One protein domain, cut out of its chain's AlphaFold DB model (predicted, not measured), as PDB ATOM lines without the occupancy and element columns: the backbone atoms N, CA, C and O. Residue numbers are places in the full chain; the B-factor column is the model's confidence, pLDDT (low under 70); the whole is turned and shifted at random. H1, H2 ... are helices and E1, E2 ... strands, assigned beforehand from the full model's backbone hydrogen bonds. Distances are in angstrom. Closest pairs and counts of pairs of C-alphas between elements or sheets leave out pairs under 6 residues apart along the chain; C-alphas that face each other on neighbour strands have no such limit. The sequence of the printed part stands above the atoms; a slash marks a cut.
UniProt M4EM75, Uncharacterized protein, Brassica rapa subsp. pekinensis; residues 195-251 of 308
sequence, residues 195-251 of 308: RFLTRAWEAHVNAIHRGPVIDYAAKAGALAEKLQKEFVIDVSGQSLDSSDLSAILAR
ATOM      1  N   ARG A 195     -38.523  52.800  10.108       66.06
ATOM      2  CA  ARG A 195     -37.787  53.676  11.035       66.06
ATOM      3  C   ARG A 195     -37.234  52.944  12.262       66.06
ATOM      4  O   ARG A 195     -36.214  53.373  12.784       66.06
ATOM      5  N   PHE A 196     -37.862  51.862  12.725       68.62
ATOM      6  CA  PHE A 196     -37.355  51.038  13.827       68.62
ATOM      7  C   PHE A 196     -36.138  50.213  13.399       68.62
ATOM      8  O   PHE A 196     -35.130  50.222  14.099       68.62
ATOM      9  N   LEU A 197     -36.186  49.575  12.222       69.56
ATOM     10  CA  LEU A 197     -35.025  48.881  11.646       69.56
ATOM     11  C   LEU A 197     -33.877  49.859  11.370       69.56
ATOM     12  O   LEU A 197     -32.739  49.580  11.737       69.56
ATOM     13  N   THR A 198     -34.184  51.028  10.798       74.25
ATOM     14  CA  THR A 198     -33.214  52.112  10.604       74.25
ATOM     15  C   THR A 198     -32.616  52.563  11.935       74.25
ATOM     16  O   THR A 198     -31.400  52.570  12.048       74.25
ATOM     17  N   ARG A 199     -33.422  52.831  12.973       70.81
ATOM     18  CA  ARG A 199     -32.930  53.244  14.299       70.81
ATOM     19  C   ARG A 199     -32.091  52.166  14.989       70.81
ATOM     20  O   ARG A 199     -31.105  52.497  15.633       70.81
ATOM     21  N   ALA A 200     -32.471  50.893  14.885       72.50
ATOM     22  CA  ALA A 200     -31.712  49.785  15.466       72.50
ATOM     23  C   ALA A 200     -30.356  49.607  14.761       72.50
ATOM     24  O   ALA A 200     -29.329  49.447  15.421       72.50
ATOM     25  N   TRP A 201     -30.341  49.710  13.429       76.50
ATOM     26  CA  TRP A 201     -29.117  49.698  12.632       76.50
ATOM     27  C   TRP A 201     -28.245  50.928  12.911       76.50
ATOM     28  O   TRP A 201     -27.060  50.777  13.181       76.50
ATOM     29  N   GLU A 202     -28.826  52.128  12.946       74.56
ATOM     30  CA  GLU A 202     -28.146  53.369  13.331       74.56
ATOM     31  C   GLU A 202     -27.573  53.273  14.744       74.56
ATOM     32  O   GLU A 202     -26.443  53.687  14.951       74.56
ATOM     33  N   ALA A 203     -28.284  52.701  15.718       72.00
ATOM     34  CA  ALA A 203     -27.761  52.509  17.070       72.00
ATOM     35  C   ALA A 203     -26.555  51.554  17.089       72.00
ATOM     36  O   ALA A 203     -25.555  51.851  17.740       72.00
ATOM     37  N   HIS A 204     -26.615  50.446  16.343       72.00
ATOM     38  CA  HIS A 204     -25.511  49.493  16.222       72.00
ATOM     39  C   HIS A 204     -24.293  50.101  15.504       72.00
ATOM     40  O   HIS A 204     -23.174  50.045  16.010       72.00
ATOM     41  N   VAL A 205     -24.511  50.757  14.363       71.00
ATOM     42  CA  VAL A 205     -23.465  51.446  13.597       71.00
ATOM     43  C   VAL A 205     -22.883  52.609  14.396       71.00
ATOM     44  O   VAL A 205     -21.665  52.733  14.479       71.00
ATOM     45  N   ASN A 206     -23.710  53.421  15.055       66.56
ATOM     46  CA  ASN A 206     -23.233  54.502  15.911       66.56
ATOM     47  C   ASN A 206     -22.452  53.966  17.109       66.56
ATOM     48  O   ASN A 206     -21.479  54.604  17.479       66.56
ATOM     49  N   ALA A 207     -22.793  52.804  17.681       66.00
ATOM     50  CA  ALA A 207     -21.983  52.176  18.729       66.00
ATOM     51  C   ALA A 207     -20.582  51.782  18.221       66.00
ATOM     52  O   ALA A 207     -19.600  52.027  18.916       66.00
ATOM     53  N   ILE A 208     -20.472  51.269  16.988       64.38
ATOM     54  CA  ILE A 208     -19.181  50.990  16.327       64.38
ATOM     55  C   ILE A 208     -18.383  52.289  16.092       64.38
ATOM     56  O   ILE A 208     -17.169  52.314  16.281       64.38
ATOM     57  N   HIS A 209     -19.058  53.387  15.736       61.97
ATOM     58  CA  HIS A 209     -18.430  54.689  15.472       61.97
ATOM     59  C   HIS A 209     -18.208  55.559  16.726       61.97
ATOM     60  O   HIS A 209     -17.480  56.545  16.648       61.97
ATOM     61  N   ARG A 210     -18.794  55.211  17.885       59.53
ATOM     62  CA  ARG A 210     -18.614  55.910  19.178       59.53
ATOM     63  C   ARG A 210     -17.393  55.449  19.977       59.53
ATOM     64  O   ARG A 210     -17.207  55.910  21.102       59.53
ATOM     65  N   GLY A 211     -16.585  54.544  19.428       62.75
ATOM     66  CA  GLY A 211     -15.274  54.227  19.988       62.75
ATOM     67  C   GLY A 211     -14.318  55.433  19.955       62.75
ATOM     68  O   GLY A 211     -14.614  56.438  19.301       62.75
ATOM     69  N   PRO A 212     -13.150  55.346  20.622       70.00
ATOM     70  CA  PRO A 212     -12.064  56.300  20.387       70.00
ATOM     71  C   PRO A 212     -11.748  56.341  18.889       70.00
ATOM     72  O   PRO A 212     -11.838  55.293  18.250       70.00
ATOM     73  N   VAL A 213     -11.402  57.519  18.348       71.56
ATOM     74  CA  VAL A 213     -11.214  57.769  16.902       71.56
ATOM     75  C   VAL A 213     -10.461  56.611  16.251       71.56
ATOM     76  O   VAL A 213      -9.247  56.470  16.404       71.56
ATOM     77  N   ILE A 214     -11.209  55.740  15.569       72.19
ATOM     78  CA  ILE A 214     -10.648  54.530  14.987       72.19
ATOM     79  C   ILE A 214      -9.919  54.960  13.725       72.19
ATOM     80  O   ILE A 214     -10.550  55.249  12.710       72.19
ATOM     81  N   ASP A 215      -8.590  54.984  13.786       81.00
ATOM     82  CA  ASP A 215      -7.781  55.131  12.586       81.00
ATOM     83  C   ASP A 215      -7.896  53.850  11.743       81.00
ATOM     84  O   ASP A 215      -7.214  52.841  11.951       81.00
ATOM     85  N   TYR A 216      -8.837  53.890  10.802       79.44
ATOM     86  CA  TYR A 216      -9.063  52.825   9.837       79.44
ATOM     87  C   TYR A 216      -7.884  52.659   8.870       79.44
ATOM     88  O   TYR A 216      -7.683  51.545   8.390       79.44
ATOM     89  N   ALA A 217      -7.078  53.698   8.619       78.44
ATOM     90  CA  ALA A 217      -5.880  53.586   7.793       78.44
ATOM     91  C   ALA A 217      -4.779  52.818   8.541       78.44
ATOM     92  O   ALA A 217      -4.234  51.859   7.996       78.44
ATOM     93  N   ALA A 218      -4.538  53.135   9.818       84.06
ATOM     94  CA  ALA A 218      -3.623  52.363  10.665       84.06
ATOM     95  C   ALA A 218      -4.070  50.897  10.817       84.06
ATOM     96  O   ALA A 218      -3.251  49.981  10.717       84.06
ATOM     97  N   LYS A 219      -5.376  50.641  10.995       85.12
ATOM     98  CA  LYS A 219      -5.913  49.269  11.038       85.12
ATOM     99  C   LYS A 219      -5.790  48.530   9.702       85.12
ATOM    100  O   LYS A 219      -5.517  47.334   9.721       85.12
ATOM    101  N   ALA A 220      -5.973  49.211   8.571       82.12
ATOM    102  CA  ALA A 220      -5.777  48.621   7.248       82.12
ATOM    103  C   ALA A 220      -4.299  48.277   6.997       82.12
ATOM    104  O   ALA A 220      -4.016  47.185   6.513       82.12
ATOM    105  N   GLY A 221      -3.363  49.145   7.403       84.62
ATOM    106  CA  GLY A 221      -1.923  48.866   7.360       84.62
ATOM    107  C   GLY A 221      -1.541  47.646   8.204       84.62
ATOM    108  O   GLY A 221      -0.972  46.690   7.686       84.62
ATOM    109  N   ALA A 222      -1.962  47.612   9.472       87.31
ATOM    110  CA  ALA A 222      -1.709  46.480  10.368       87.31
ATOM    111  C   ALA A 222      -2.379  45.164   9.915       87.31
ATOM    112  O   ALA A 222      -1.930  44.077  10.284       87.31
ATOM    113  N   LEU A 223      -3.465  45.234   9.134       85.44
ATOM    114  CA  LEU A 223      -4.062  44.066   8.486       85.44
ATOM    115  C   LEU A 223      -3.235  43.624   7.270       85.44
ATOM    116  O   LEU A 223      -2.966  42.435   7.138       85.44
ATOM    117  N   ALA A 224      -2.792  44.560   6.426       85.12
ATOM    118  CA  ALA A 224      -1.944  44.273   5.272       85.12
ATOM    119  C   ALA A 224      -0.613  43.614   5.680       85.12
ATOM    120  O   ALA A 224      -0.211  42.635   5.060       85.12
ATOM    121  N   GLU A 225       0.027  44.073   6.760       88.00
ATOM    122  CA  GLU A 225       1.220  43.425   7.333       88.00
ATOM    123  C   GLU A 225       0.942  41.976   7.759       88.00
ATOM    124  O   GLU A 225       1.713  41.072   7.449       88.00
ATOM    125  N   LYS A 226      -0.189  41.723   8.430       86.00
ATOM    126  CA  LYS A 226      -0.571  40.368   8.861       86.00
ATOM    127  C   LYS A 226      -0.890  39.435   7.696       86.00
ATOM    128  O   LYS A 226      -0.671  38.237   7.828       86.00
ATOM    129  N   LEU A 227      -1.383  39.973   6.582       85.62
ATOM    130  CA  LEU A 227      -1.698  39.220   5.367       85.62
ATOM    131  C   LEU A 227      -0.461  38.801   4.558       85.62
ATOM    132  O   LEU A 227      -0.551  37.858   3.780       85.62
ATOM    133  N   GLN A 228       0.701  39.425   4.785       84.75
ATOM    134  CA  GLN A 228       1.978  38.945   4.232       84.75
ATOM    135  C   GLN A 228       2.381  37.578   4.802       84.75
ATOM    136  O   GLN A 228       3.161  36.853   4.185       84.75
ATOM    137  N   LYS A 229       1.867  37.220   5.984       87.94
ATOM    138  CA  LYS A 229       2.039  35.891   6.560       87.94
ATOM    139  C   LYS A 229       0.992  34.944   5.980       87.94
ATOM    140  O   LYS A 229      -0.198  35.243   5.993       87.94
ATOM    141  N   GLU A 230       1.438  33.771   5.550       89.00
ATOM    142  CA  GLU A 230       0.552  32.680   5.155       89.00
ATOM    143  C   GLU A 230      -0.281  32.198   6.354       89.00
ATOM    144  O   GLU A 230       0.248  31.864   7.421       89.00
ATOM    145  N   PHE A 231      -1.603  32.208   6.189       85.50
ATOM    146  CA  PHE A 231      -2.558  31.627   7.125       85.50
ATOM    147  C   PHE A 231      -3.837  31.218   6.391       85.50
ATOM    148  O   PHE A 231      -4.155  31.751   5.328       85.50
ATOM    149  N   VAL A 232      -4.589  30.305   7.004       87.69
ATOM    150  CA  VAL A 232      -5.900  29.843   6.535       87.69
ATOM    151  C   VAL A 232      -6.914  30.038   7.660       87.69
ATOM    152  O   VAL A 232      -6.613  29.762   8.823       87.69
ATOM    153  N   ILE A 233      -8.105  30.539   7.326       86.94
ATOM    154  CA  ILE A 233      -9.247  30.648   8.237       86.94
ATOM    155  C   ILE A 233     -10.378  29.775   7.699       86.94
ATOM    156  O   ILE A 233     -10.978  30.101   6.679       86.94
ATOM    157  N   ASP A 234     -10.713  28.710   8.425       88.88
ATOM    158  CA  ASP A 234     -11.891  27.895   8.132       88.88
ATOM    159  C   ASP A 234     -13.145  28.477   8.795       88.88
ATOM    160  O   ASP A 234     -13.241  28.575  10.022       88.88
ATOM    161  N   VAL A 235     -14.145  28.823   7.985       83.12
ATOM    162  CA  VAL A 235     -15.469  29.265   8.445       83.12
ATOM    163  C   VAL A 235     -16.538  28.376   7.819       83.12
ATOM    164  O   VAL A 235     -16.796  28.439   6.620       83.12
ATOM    165  N   SER A 236     -17.191  27.546   8.635       78.31
ATOM    166  CA  SER A 236     -18.318  26.694   8.210       78.31
ATOM    167  C   SER A 236     -18.023  25.812   6.980       78.31
ATOM    168  O   SER A 236     -18.891  25.620   6.129       78.31
ATOM    169  N   GLY A 237     -16.794  25.293   6.871       82.19
ATOM    170  CA  GLY A 237     -16.346  24.465   5.743       82.19
ATOM    171  C   GLY A 237     -15.876  25.242   4.506       82.19
ATOM    172  O   GLY A 237     -15.599  24.625   3.482       82.19
ATOM    173  N   GLN A 238     -15.778  26.573   4.581       81.44
ATOM    174  CA  GLN A 238     -15.074  27.397   3.599       81.44
ATOM    175  C   GLN A 238     -13.714  27.804   4.172       81.44
ATOM    176  O   GLN A 238     -13.661  28.525   5.167       81.44
ATOM    177  N   SER A 239     -12.642  27.345   3.526       85.06
ATOM    178  CA  SER A 239     -11.275  27.814   3.760       85.06
ATOM    179  C   SER A 239     -11.087  29.161   3.070       85.06
ATOM    180  O   SER A 239     -11.384  29.285   1.882       85.06
ATOM    181  N   LEU A 240     -10.578  30.147   3.802       85.12
ATOM    182  CA  LEU A 240     -10.197  31.460   3.293       85.12
ATOM    183  C   LEU A 240      -8.702  31.667   3.551       85.12
ATOM    184  O   LEU A 240      -8.284  31.691   4.714       85.12
ATOM    185  N   ASP A 241      -7.901  31.802   2.497       88.44
ATOM    186  CA  ASP A 241      -6.455  31.989   2.640       88.44
ATOM    187  C   ASP A 241      -6.051  33.477   2.749       88.44
ATOM    188  O   ASP A 241      -6.857  34.405   2.586       88.44
ATOM    189  N   SER A 242      -4.785  33.734   3.089       86.75
ATOM    190  CA  SER A 242      -4.267  35.102   3.197       86.75
ATOM    191  C   SER A 242      -4.172  35.821   1.841       86.75
ATOM    192  O   SER A 242      -4.187  37.056   1.808       86.75
ATOM    193  N   SER A 243      -4.140  35.095   0.720       86.56
ATOM    194  CA  SER A 243      -4.134  35.647  -0.638       86.56
ATOM    195  C   SER A 243      -5.527  36.119  -1.073       86.56
ATOM    196  O   SER A 243      -5.645  37.220  -1.611       86.56
ATOM    197  N   ASP A 244      -6.589  35.386  -0.725       85.56
ATOM    198  CA  ASP A 244      -7.992  35.766  -0.909       85.56
ATOM    199  C   ASP A 244      -8.305  37.062  -0.160       85.56
ATOM    200  O   ASP A 244      -8.869  38.008  -0.719       85.56
ATOM    201  N   LEU A 245      -7.898  37.137   1.111       83.50
ATOM    202  CA  LEU A 245      -8.048  38.338   1.931       83.50
ATOM    203  C   LEU A 245      -7.202  39.508   1.411       83.50
ATOM    204  O   LEU A 245      -7.680  40.646   1.413       83.50
ATOM    205  N   SER A 246      -5.992  39.248   0.911       85.00
ATOM    206  CA  SER A 246      -5.165  40.266   0.246       85.00
ATOM    207  C   SER A 246      -5.827  40.788  -1.029       85.00
ATOM    208  O   SER A 246      -5.889  41.998  -1.244       85.00
ATOM    209  N   ALA A 247      -6.398  39.902  -1.848       83.81
ATOM    210  CA  ALA A 247      -7.143  40.257  -3.049       83.81
ATOM    211  C   ALA A 247      -8.443  41.011  -2.719       83.81
ATOM    212  O   ALA A 247      -8.819  41.931  -3.442       83.81
ATOM    213  N   ILE A 248      -9.119  40.683  -1.612       82.19
ATOM    214  CA  ILE A 248     -10.246  41.468  -1.088       82.19
ATOM    215  C   ILE A 248      -9.788  42.884  -0.722       82.19
ATOM    216  O   ILE A 248     -10.427  43.837  -1.159       82.19
ATOM    217  N   LEU A 249      -8.690  43.030   0.028       77.81
ATOM    218  CA  LEU A 249      -8.180  44.327   0.488       77.81
ATOM    219  C   LEU A 249      -7.652  45.202  -0.664       77.81
ATOM    220  O   LEU A 249      -7.834  46.416  -0.646       77.81
ATOM    221  N   ALA A 250      -7.040  44.592  -1.682       80.31
ATOM    222  CA  ALA A 250      -6.531  45.279  -2.869       80.31
ATOM    223  C   ALA A 250      -7.636  45.732  -3.845       80.31
ATOM    224  O   ALA A 250      -7.408  46.624  -4.667       80.31
ATOM    225  N   ARG A 251      -8.844  45.153  -3.776       75.38
ATOM    226  CA  ARG A 251      -9.986  45.583  -4.597       75.38
ATOM    227  C   ARG A 251     -10.577  46.881  -4.047       75.38
ATOM    228  O   ARG A 251     -11.461  46.872  -3.199       75.38
TER     229      ARG A 251
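Overview. This is residues 195 to 251 of the 308 residues of an uncharacterized protein of Brassica rapa subsp. pekinensis (UniProt M4EM75). A small hairpin, E1 and E2, leads into H3, which folds back beside H2; H1 is a free arm reached through residues 210 to 215. The hairpin's tip, residues 234 to 239, also sticks out. The printed part has 57 residues, with named elements in the order H1 H2 E1 E2 H3, mostly helix; the sheet, E1 - E2, is antiparallel. It is only just extended, close to loose, with a radius of gyration of the C-alphas of 15.7 A and spans of 42 by 30 by 18 A.

Arrangement. E1, residues 232 to 235, and E2, residues 238 to 241, form an antiparallel hairpin at 155 degrees; N 233 and O 240 are within hydrogen-bond range at 2.9 A. H3, residues 242 to 250, touches H2, residues 216 to 227, at H2's residues 224 to 227 alone; the closest C-alphas, of Leu 227 and Ser 242, are 5.3 A apart. These helices run opposite ways at a shallow tilt of 30 degrees. H1, residues 195 to 209, is apart from H2, H3, E1 and E2. In H1, H2 and H3 every O i to N i+4 pair is within hydrogen-bond range.

Along the chain. From first to last C-alpha, E1 and E2 each measure 9.8 A, H1 19.9 A, H2 16.1 A and H3 12.1 A. H1 begins at C-alpha 195 (-37.787, 53.676, 11.035); H3 ends at C-alpha 250 (-6.531, 45.279, -2.869).

Size, cuts and confidence. The two C-alphas farthest apart, of Arg 195 and Glu 230, are 44.1 A apart. The printed part has no cut and no long link. The model's pLDDT is under 70 at residues 195 to 197 and 206 to 211.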